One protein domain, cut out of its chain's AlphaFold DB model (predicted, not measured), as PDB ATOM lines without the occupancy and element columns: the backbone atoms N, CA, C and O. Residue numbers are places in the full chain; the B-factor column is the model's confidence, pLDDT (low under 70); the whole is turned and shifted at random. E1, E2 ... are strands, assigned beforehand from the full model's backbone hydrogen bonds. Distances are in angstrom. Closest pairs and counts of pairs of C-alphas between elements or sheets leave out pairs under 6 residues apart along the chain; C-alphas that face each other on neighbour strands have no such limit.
ATOM      1  N   LYS A   2       7.940 -28.003  37.988       81.19
ATOM      2  CA  LYS A   2       6.621 -27.409  38.314       81.19
ATOM      3  C   LYS A   2       5.943 -28.135  39.486       81.19
ATOM      4  O   LYS A   2       6.247 -29.292  39.745       81.19
ATOM      5  N   ASN A   3       5.041 -27.462  40.210       82.12
ATOM      6  CA  ASN A   3       4.197 -28.113  41.222       82.12
ATOM      7  C   ASN A   3       3.264 -29.139  40.563       82.12
ATOM      8  O   ASN A   3       2.612 -28.828  39.566       82.12
ATOM      9  N   ALA A   4       3.171 -30.327  41.152       85.38
ATOM     10  CA  ALA A   4       2.325 -31.413  40.679       85.38
ATOM     11  C   ALA A   4       1.473 -32.000  41.811       85.38
ATOM     12  O   ALA A   4       1.623 -31.653  42.980       85.38
ATOM     13  N   SER A   5       0.545 -32.883  41.443       84.25
ATOM     14  CA  SER A   5      -0.273 -33.663  42.378       84.25
ATOM     15  C   SER A   5       0.105 -35.142  42.318       84.25
ATOM     16  O   SER A   5       0.532 -35.643  41.265       84.25
ATOM     17  N   LEU A   6      -0.061 -35.834  43.447       81.25
ATOM     18  CA  LEU A   6       0.108 -37.282  43.535       81.25
ATOM     19  C   LEU A   6      -1.067 -38.022  42.893       81.25
ATOM     20  O   LEU A   6      -2.188 -37.508  42.890       81.25
ATOM     21  N   PRO A   7      -0.838 -39.245  42.390       81.38
ATOM     22  CA  PRO A   7      -1.932 -40.144  42.073       81.38
ATOM     23  C   PRO A   7      -2.700 -40.551  43.349       81.38
ATOM     24  O   PRO A   7      -2.135 -40.534  44.450       81.38
ATOM     25  N   PRO A   8      -3.983 -40.934  43.222       83.00
ATOM     26  CA  PRO A   8      -4.791 -41.385  44.352       83.00
ATOM     27  C   PRO A   8      -4.140 -42.570  45.075       83.00
ATOM     28  O   PRO A   8      -3.627 -43.485  44.435       83.00
ATOM     29  N   GLY A   9      -4.178 -42.566  46.409       82.81
ATOM     30  CA  GLY A   9      -3.647 -43.657  47.238       82.81
ATOM     31  C   GLY A   9      -2.161 -43.553  47.596       82.81
ATOM     32  O   GLY A   9      -1.681 -44.367  48.380       82.81
ATOM     33  N   VAL A  10      -1.434 -42.548  47.095       83.38
ATOM     34  CA  VAL A  10      -0.053 -42.276  47.524       83.38
ATOM     35  C   VAL A  10      -0.054 -41.261  48.663       83.38
ATOM     36  O   VAL A  10      -0.540 -40.140  48.512       83.38
ATOM     37  N   ALA A  11       0.506 -41.652  49.807       84.50
ATOM     38  CA  ALA A  11       0.699 -40.750  50.936       84.50
ATOM     39  C   ALA A  11       1.863 -39.786  50.667       84.50
ATOM     40  O   ALA A  11       2.924 -40.183  50.184       84.50
ATOM     41  N   VAL A  12       1.669 -38.511  51.005       82.62
ATOM     42  CA  VAL A  12       2.730 -37.503  50.941       82.62
ATOM     43  C   VAL A  12       3.740 -37.776  52.057       82.62
ATOM     44  O   VAL A  12       3.362 -37.888  53.224       82.62
ATOM     45  N   LEU A  13       5.023 -37.874  51.707       85.75
ATOM     46  CA  LEU A  13       6.098 -38.029  52.688       85.75
ATOM     47  C   LEU A  13       6.312 -36.733  53.478       85.75
ATOM     48  O   LEU A  13       6.124 -35.637  52.948       85.75
ATOM     49  N   ARG A  14       6.733 -36.856  54.739       84.56
ATOM     50  CA  ARG A  14       7.205 -35.716  55.536       84.56
ATOM     51  C   ARG A  14       8.698 -35.505  55.302       84.56
ATOM     52  O   ARG A  14       9.446 -36.480  55.261       84.56
ATOM     53  N   CYS A  15       9.131 -34.256  55.157       83.25
ATOM     54  CA  CYS A  15      10.557 -33.934  55.117       83.25
ATOM     55  C   CYS A  15      11.158 -33.882  56.527       83.25
ATOM     56  O   CYS A  15      10.449 -33.934  57.531       83.25
ATOM     57  N   TRP A  16      12.480 -33.723  56.614       75.38
ATOM     58  CA  TRP A  16      13.205 -33.557  57.880       75.38
ATOM     59  C   TRP A  16      12.783 -32.342  58.717       75.38
ATOM     60  O   TRP A  16      13.132 -32.265  59.896       75.38
ATOM     61  N   CYS A  17      12.030 -31.405  58.136       75.31
ATOM     62  CA  CYS A  17      11.433 -30.299  58.876       75.31
ATOM     63  C   CYS A  17      10.148 -30.712  59.621       75.31
ATOM     64  O   CYS A  17       9.642 -29.939  60.419       75.31
ATOM     65  N   GLY A  18       9.613 -31.914  59.372       78.44
ATOM     66  CA  GLY A  18       8.334 -32.390  59.913       78.44
ATOM     67  C   GLY A  18       7.122 -32.055  59.033       78.44
ATOM     68  O   GLY A  18       6.085 -32.714  59.150       78.44
ATOM     69  N   ASP A  19       7.266 -31.103  58.109       82.62
ATOM     70  CA  ASP A  19       6.234 -30.697  57.153       82.62
ATOM     71  C   ASP A  19       6.001 -31.728  56.044       82.62
ATOM     72  O   ASP A  19       6.881 -32.523  55.700       82.62
ATOM     73  N   LEU A  20       4.811 -31.689  55.439       85.69
ATOM     74  CA  LEU A  20       4.511 -32.463  54.236       85.69
ATOM     75  C   LEU A  20       5.328 -31.940  53.047       85.69
ATOM     76  O   LEU A  20       5.383 -30.738  52.784       85.69
ATOM     77  N   CYS A  21       5.939 -32.852  52.295       88.38
ATOM     78  CA  CYS A  21       6.662 -32.513  51.077       88.38
ATOM     79  C   CYS A  21       5.722 -31.949  49.999       88.38
ATOM     80  O   CYS A  21       4.613 -32.441  49.787       88.38
ATOM     81  N   LYS A  22       6.217 -30.978  49.230       88.12
ATOM     82  CA  LYS A  22       5.625 -30.599  47.944       88.12
ATOM     83  C   LYS A  22       6.038 -31.604  46.874       88.12
ATOM     84  O   LYS A  22       7.138 -32.154  46.899       88.12
ATOM     85  N   VAL A  23       5.154 -31.824  45.911       89.94
ATOM     86  CA  VAL A  23       5.416 -32.714  44.780       89.94
ATOM     87  C   VAL A  23       5.837 -31.858  43.604       89.94
ATOM     88  O   VAL A  23       5.128 -30.926  43.207       89.94
ATOM     89  N   LYS A  24       7.006 -32.160  43.059       89.38
ATOM     90  CA  LYS A  24       7.555 -31.483  41.892       89.38
ATOM     91  C   LYS A  24       7.593 -32.447  40.726       89.38
ATOM     92  O   LYS A  24       7.846 -33.631  40.905       89.38
ATOM     93  N   GLU A  25       7.339 -31.916  39.544       90.44
ATOM     94  CA  GLU A  25       7.482 -32.623  38.280       90.44
ATOM     95  C   GLU A  25       8.633 -32.004  37.492       90.44
ATOM     96  O   GLU A  25       8.766 -30.772  37.413       90.44
ATOM     97  N   VAL A  26       9.481 -32.863  36.936       87.88
ATOM     98  CA  VAL A  26      10.539 -32.457  36.016       87.88
ATOM     99  C   VAL A  26       9.886 -32.051  34.701       87.88
ATOM    100  O   VAL A  26       9.243 -32.856  34.031       87.88
ATOM    101  N   THR A  27      10.049 -30.781  34.348       88.06
ATOM    102  CA  THR A  27       9.514 -30.177  33.115       88.06
ATOM    103  C   THR A  27      10.596 -29.939  32.070       88.06
ATOM    104  O   THR A  27      10.303 -29.467  30.977       88.06
ATOM    105  N   ASP A  28      11.846 -30.197  32.434       86.56
ATOM    106  CA  ASP A  28      13.015 -29.928  31.615       86.56
ATOM    107  C   ASP A  28      13.269 -31.121  30.687       86.56
ATOM    108  O   ASP A  28      13.068 -32.271  31.090       86.56
ATOM    109  N   PHE A  29      13.684 -30.846  29.444       76.62
ATOM    110  CA  PHE A  29      13.960 -31.850  28.406       76.62
ATOM    111  C   PHE A  29      15.200 -32.684  28.762       76.62
ATOM    112  O   PHE A  29      16.287 -32.498  28.223       76.62
ATOM    113  N   SER A  30      15.015 -33.591  29.711       83.50
ATOM    114  CA  SER A  30      15.976 -34.578  30.187       83.50
ATOM    115  C   SER A  30      15.321 -35.957  30.171       83.50
ATOM    116  O   SER A  30      14.100 -36.066  30.030       83.50
ATOM    117  N   ASP A  31      16.102 -37.010  30.402       89.00
ATOM    118  CA  ASP A  31      15.587 -38.386  30.522       89.00
ATOM    119  C   ASP A  31      14.576 -38.562  31.674       89.00
ATOM    120  O   ASP A  31      13.874 -39.567  31.763       89.00
ATOM    121  N   TRP A  32      14.479 -37.560  32.550       84.81
ATOM    122  CA  TRP A  32      13.604 -37.520  33.715       84.81
ATOM    123  C   TRP A  32      12.308 -36.744  33.451       84.81
ATOM    124  O   TRP A  32      11.530 -36.542  34.381       84.81
ATOM    125  N   LEU A  33      12.059 -36.284  32.218       89.88
ATOM    126  CA  LEU A  33      10.871 -35.506  31.863       89.88
ATOM    127  C   LEU A  33       9.581 -36.234  32.282       89.88
ATOM    128  O   LEU A  33       9.341 -37.382  31.914       89.88
ATOM    129  N   GLY A  34       8.738 -35.548  33.055       87.38
ATOM    130  CA  GLY A  34       7.488 -36.090  33.589       87.38
ATOM    131  C   GLY A  34       7.638 -36.912  34.875       87.38
ATOM    132  O   GLY A  34       6.626 -37.288  35.471       87.38
ATOM    133  N   MET A  35       8.861 -37.166  35.355       89.44
ATOM    134  CA  MET A  35       9.056 -37.793  36.661       89.44
ATOM    135  C   MET A  35       8.647 -36.844  37.786       89.44
ATOM    136  O   MET A  35       8.918 -35.639  37.755       89.44
ATOM    137  N   LYS A  36       7.999 -37.418  38.803       90.00
ATOM    138  CA  LYS A  36       7.540 -36.710  39.997       90.00
ATOM    139  C   LYS A  36       8.352 -37.135  41.203       90.00
ATOM    140  O   LYS A  36       8.569 -38.325  41.413       90.00
ATOM    141  N   PHE A  37       8.741 -36.170  42.019       87.00
ATOM    142  CA  PHE A  37       9.508 -36.415  43.231       87.00
ATOM    143  C   PHE A  37       9.018 -35.534  44.380       87.00
ATOM    144  O   PHE A  37       8.348 -34.513  44.187       87.00
ATOM    145  N   PHE A  38       9.341 -35.969  45.594       88.44
ATOM    146  CA  PHE A  38       9.051 -35.237  46.818       88.44
ATOM    147  C   PHE A  38      10.186 -34.267  47.119       88.44
ATOM    148  O   PHE A  38      11.352 -34.645  47.121       88.44
ATOM    149  N   MET A  39       9.835 -33.023  47.413       85.00
ATOM    150  CA  MET A  39      10.762 -31.985  47.844       85.00
ATOM    151  C   MET A  39      10.191 -31.338  49.100       85.00
ATOM    152  O   MET A  39       8.978 -31.171  49.209       85.00
ATOM    153  N   CYS A  40      11.027 -30.976  50.070       84.75
ATOM    154  CA  CYS A  40      10.516 -30.317  51.271       84.75
ATOM    155  C   CYS A  40       9.841 -28.987  50.903       84.75
ATOM    156  O   CYS A  40      10.295 -28.286  49.994       84.75
ATOM    157  N   ALA A  41       8.749 -28.637  51.589       80.38
ATOM    158  CA  ALA A  41       8.039 -27.383  51.338       80.38
ATOM    159  C   ALA A  41       8.979 -26.171  51.479       80.38
ATOM    160  O   ALA A  41       9.024 -25.341  50.570       80.38
ATOM    161  N   ASN A  42       9.813 -26.192  52.524       78.19
ATOM    162  CA  ASN A  42      10.783 -25.150  52.886       78.19
ATOM    163  C   ASN A  42      12.059 -25.147  52.022       78.19
ATOM    164  O   ASN A  42      12.935 -24.315  52.222       78.19
ATOM    165  N   TYR A  43      12.199 -26.081  51.074       75.31
ATOM    166  CA  TYR A  43      13.334 -26.095  50.150       75.31
ATOM    167  C   TYR A  43      13.097 -25.092  49.018       75.31
ATOM    168  O   TYR A  43      12.275 -25.356  48.131       75.31
ATOM    169  N   GLU A  44      13.766 -23.943  49.056       72.31
ATOM    170  CA  GLU A  44      13.689 -22.922  48.001       72.31
ATOM    171  C   GLU A  44      14.940 -22.903  47.126       72.31
ATOM    172  O   GLU A  44      14.811 -22.928  45.905       72.31
ATOM    173  N   GLU A  45      16.120 -22.938  47.743       71.31
ATOM    174  CA  GLU A  45      17.411 -22.825  47.062       71.31
ATOM    175  C   GLU A  45      18.378 -23.909  47.552       71.31
ATOM    176  O   GLU A  45      18.280 -24.377  48.693       71.31
ATOM    177  N   ASP A  46      19.320 -24.299  46.690       70.50
ATOM    178  CA  ASP A  46      20.404 -25.196  47.081       70.50
ATOM    179  C   ASP A  46      21.295 -24.505  48.130       70.50
ATOM    180  O   ASP A  46      21.612 -23.316  47.996       70.50
ATOM    181  N   PRO A  47      21.719 -25.212  49.191       67.62
ATOM    182  CA  PRO A  47      22.599 -24.621  50.183       67.62
ATOM    183  C   PRO A  47      23.919 -24.195  49.528       67.62
ATOM    184  O   PRO A  47      24.548 -24.963  48.803       67.62
ATOM    185  N   ALA A  48      24.377 -22.976  49.835       71.44
ATOM    186  CA  ALA A  48      25.627 -22.421  49.299       71.44
ATOM    187  C   ALA A  48      26.871 -23.266  49.641       71.44
ATOM    188  O   ALA A  48      27.907 -23.155  48.988       71.44
ATOM    189  N   VAL A  49      26.767 -24.104  50.675       77.25
ATOM    190  CA  VAL A  49      27.787 -25.071  51.072       77.25
ATOM    191  C   VAL A  49      27.216 -26.464  50.864       77.25
ATOM    192  O   VAL A  49      26.151 -26.783  51.395       77.25
ATOM    193  N   ALA A  50      27.944 -27.297  50.121       70.25
ATOM    194  CA  ALA A  50      27.634 -28.712  50.016       70.25
ATOM    195  C   ALA A  50      27.722 -29.343  51.412       70.25
ATOM    196  O   ALA A  50      28.792 -29.401  52.018       70.25
ATOM    197  N   ILE A  51      26.578 -29.771  51.929       73.38
ATOM    198  CA  ILE A  51      26.480 -30.551  53.160       73.38
ATOM    199  C   ILE A  51      26.484 -32.039  52.807       73.38
ATOM    200  O   ILE A  51      26.134 -32.410  51.683       73.38
ATOM    201  N   SER A  52      26.868 -32.894  53.754       76.44
ATOM    202  CA  SER A  52      26.713 -34.339  53.577       76.44
ATOM    203  C   SER A  52      25.247 -34.679  53.310       76.44
ATOM    204  O   SER A  52      24.353 -34.099  53.924       76.44
ATOM    205  N   GLU A  53      24.992 -35.676  52.464       70.38
ATOM    206  CA  GLU A  53      23.644 -36.218  52.225       70.38
ATOM    207  C   GLU A  53      22.990 -36.797  53.494       70.38
ATOM    208  O   GLU A  53      21.778 -36.988  53.533       70.38
ATOM    209  N   TYR A  54      23.790 -37.063  54.533       73.69
ATOM    210  CA  TYR A  54      23.337 -37.542  55.839       73.69
ATOM    211  C   TYR A  54      23.118 -36.419  56.861       73.69
ATOM    212  O   TYR A  54      22.515 -36.660  57.908       73.69
ATOM    213  N   ASP A  55      23.606 -35.206  56.587       73.31
ATOM    214  CA  ASP A  55      23.477 -34.079  57.505       73.31
ATOM    215  C   ASP A  55      22.116 -33.401  57.341       73.31
ATOM    216  O   ASP A  55      21.627 -33.178  56.231       73.31
ATOM    217  N   LYS A  56      21.503 -33.015  58.467       69.12
ATOM    218  CA  LYS A  56      20.265 -32.234  58.442       69.12
ATOM    219  C   LYS A  56      20.564 -30.844  57.850       69.12
ATOM    220  O   LYS A  56      21.344 -30.098  58.443       69.12
ATOM    221  N   PRO A  57      19.921 -30.449  56.738       68.75
ATOM    222  CA  PRO A  57      20.143 -29.164  56.115       68.75
ATOM    223  C   PRO A  57      19.667 -28.038  57.034       68.75
ATOM    224  O   PRO A  57      18.618 -28.166  57.680       68.75
ATOM    225  N   PRO A  58      20.378 -26.896  57.037       67.31
ATOM    226  CA  PRO A  58      20.012 -25.730  57.839       67.31
ATOM    227  C   PRO A  58      18.693 -25.075  57.389       67.31
ATOM    228  O   PRO A  58      18.221 -24.150  58.037       67.31
ATOM    229  N   VAL A  59      18.072 -25.567  56.309       64.44
ATOM    230  CA  VAL A  59      16.786 -25.090  55.766       64.44
ATOM    231  C   VAL A  59      15.590 -25.396  56.674       64.44
ATOM    232  O   VAL A  59      14.528 -24.800  56.526       64.44
ATOM    233  N   CYS A  60      15.740 -26.330  57.617       60.41
ATOM    234  CA  CYS A  60      14.707 -26.632  58.598       60.41
ATOM    235  C   CYS A  60      14.918 -25.792  59.858       60.41
ATOM    236  O   CYS A  60      15.449 -26.293  60.853       60.41
ATOM    237  N   PHE A  61      14.485 -24.529  59.833       57.22
ATOM    238  CA  PHE A  61      14.305 -23.766  61.065       57.22
ATOM    239  C   PHE A  61      13.187 -24.441  61.849       57.22
ATOM    240  O   PHE A  61      12.016 -24.365  61.487       57.22
ATOM    241  N   SER A  62      13.570 -25.203  62.868       54.31
ATOM    242  CA  SER A  62      12.627 -25.861  63.758       54.31
ATOM    243  C   SER A  62      11.699 -24.787  64.330       54.31
ATOM    244  O   SER A  62      12.134 -23.992  65.160       54.31
ATOM    245  N   HIS A  63      10.434 -24.755  63.903       51.38
ATOM    246  CA  HIS A  63       9.376 -24.129  64.687       51.38
ATOM    247  C   HIS A  63       9.139 -25.050  65.882       51.38
ATOM    248  O   HIS A  63       8.238 -25.881  65.892       51.38
ATOM    249  N   HIS A  64      10.064 -24.986  66.837       47.31
ATOM    250  CA  HIS A  64       9.843 -25.503  68.169       47.31
ATOM    251  C   HIS A  64       8.913 -24.495  68.842       47.31
ATOM    252  O   HIS A  64       9.332 -23.384  69.168       47.31
ATOM    253  N   GLU A  65       7.640 -24.862  68.931       40.09
ATOM    254  CA  GLU A  65       6.741 -24.331  69.955       40.09
ATOM    255  C   GLU A  65       7.279 -24.693  71.351       40.09
ATOM    256  O   GLU A  65       7.862 -25.800  71.502       40.09
TER     257      GLU A  65
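What this domain is: This is residues 2 to 65 of the 65 residues of an uncharacterized protein of Triticum turgidum subsp. durum (UniProt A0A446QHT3). There is little regular structure here: a small hairpin of two short strands, E1 and E2, set among long loops. Residues 2 to 3 pair briefly with E1, and residues 48 to 55 stick out. The printed part has 64 residues, with no named helix and two strands, E1 then E2, in one antiparallel sheet. The class is all strand, but the strands hold only 8 residues. The whole is loose, with a radius of gyration of the C-alphas of 13.5 A and spans of 35 by 29 by 18 A.

How they stand to each other: Residues 2 to 3 pair antiparallel with residues 24 to 25 of E1, residues 22 to 25. E1 and E2, residues 36 to 39, form an antiparallel hairpin, their directions at 144 degrees. C-alphas 25 and 36 face each other at 4.4 A. N 22 and O 39, 2.8 A apart, are within hydrogen-bond range.

Where its parts are: E1 begins at C-alpha 22 (5.625, -30.599, 47.944) and is 10.0 A long. E2, 9.7 A long, ends at C-alpha 39 (10.762, -31.985, 47.844).

The domain as a whole: The farthest C-alphas, of Phe 29 and Glu 65, are 42.8 A apart. The printed part has no cut, and the link from E1 to E2 is short. Residues 47 and 56 to 65 have pLDDT under 70.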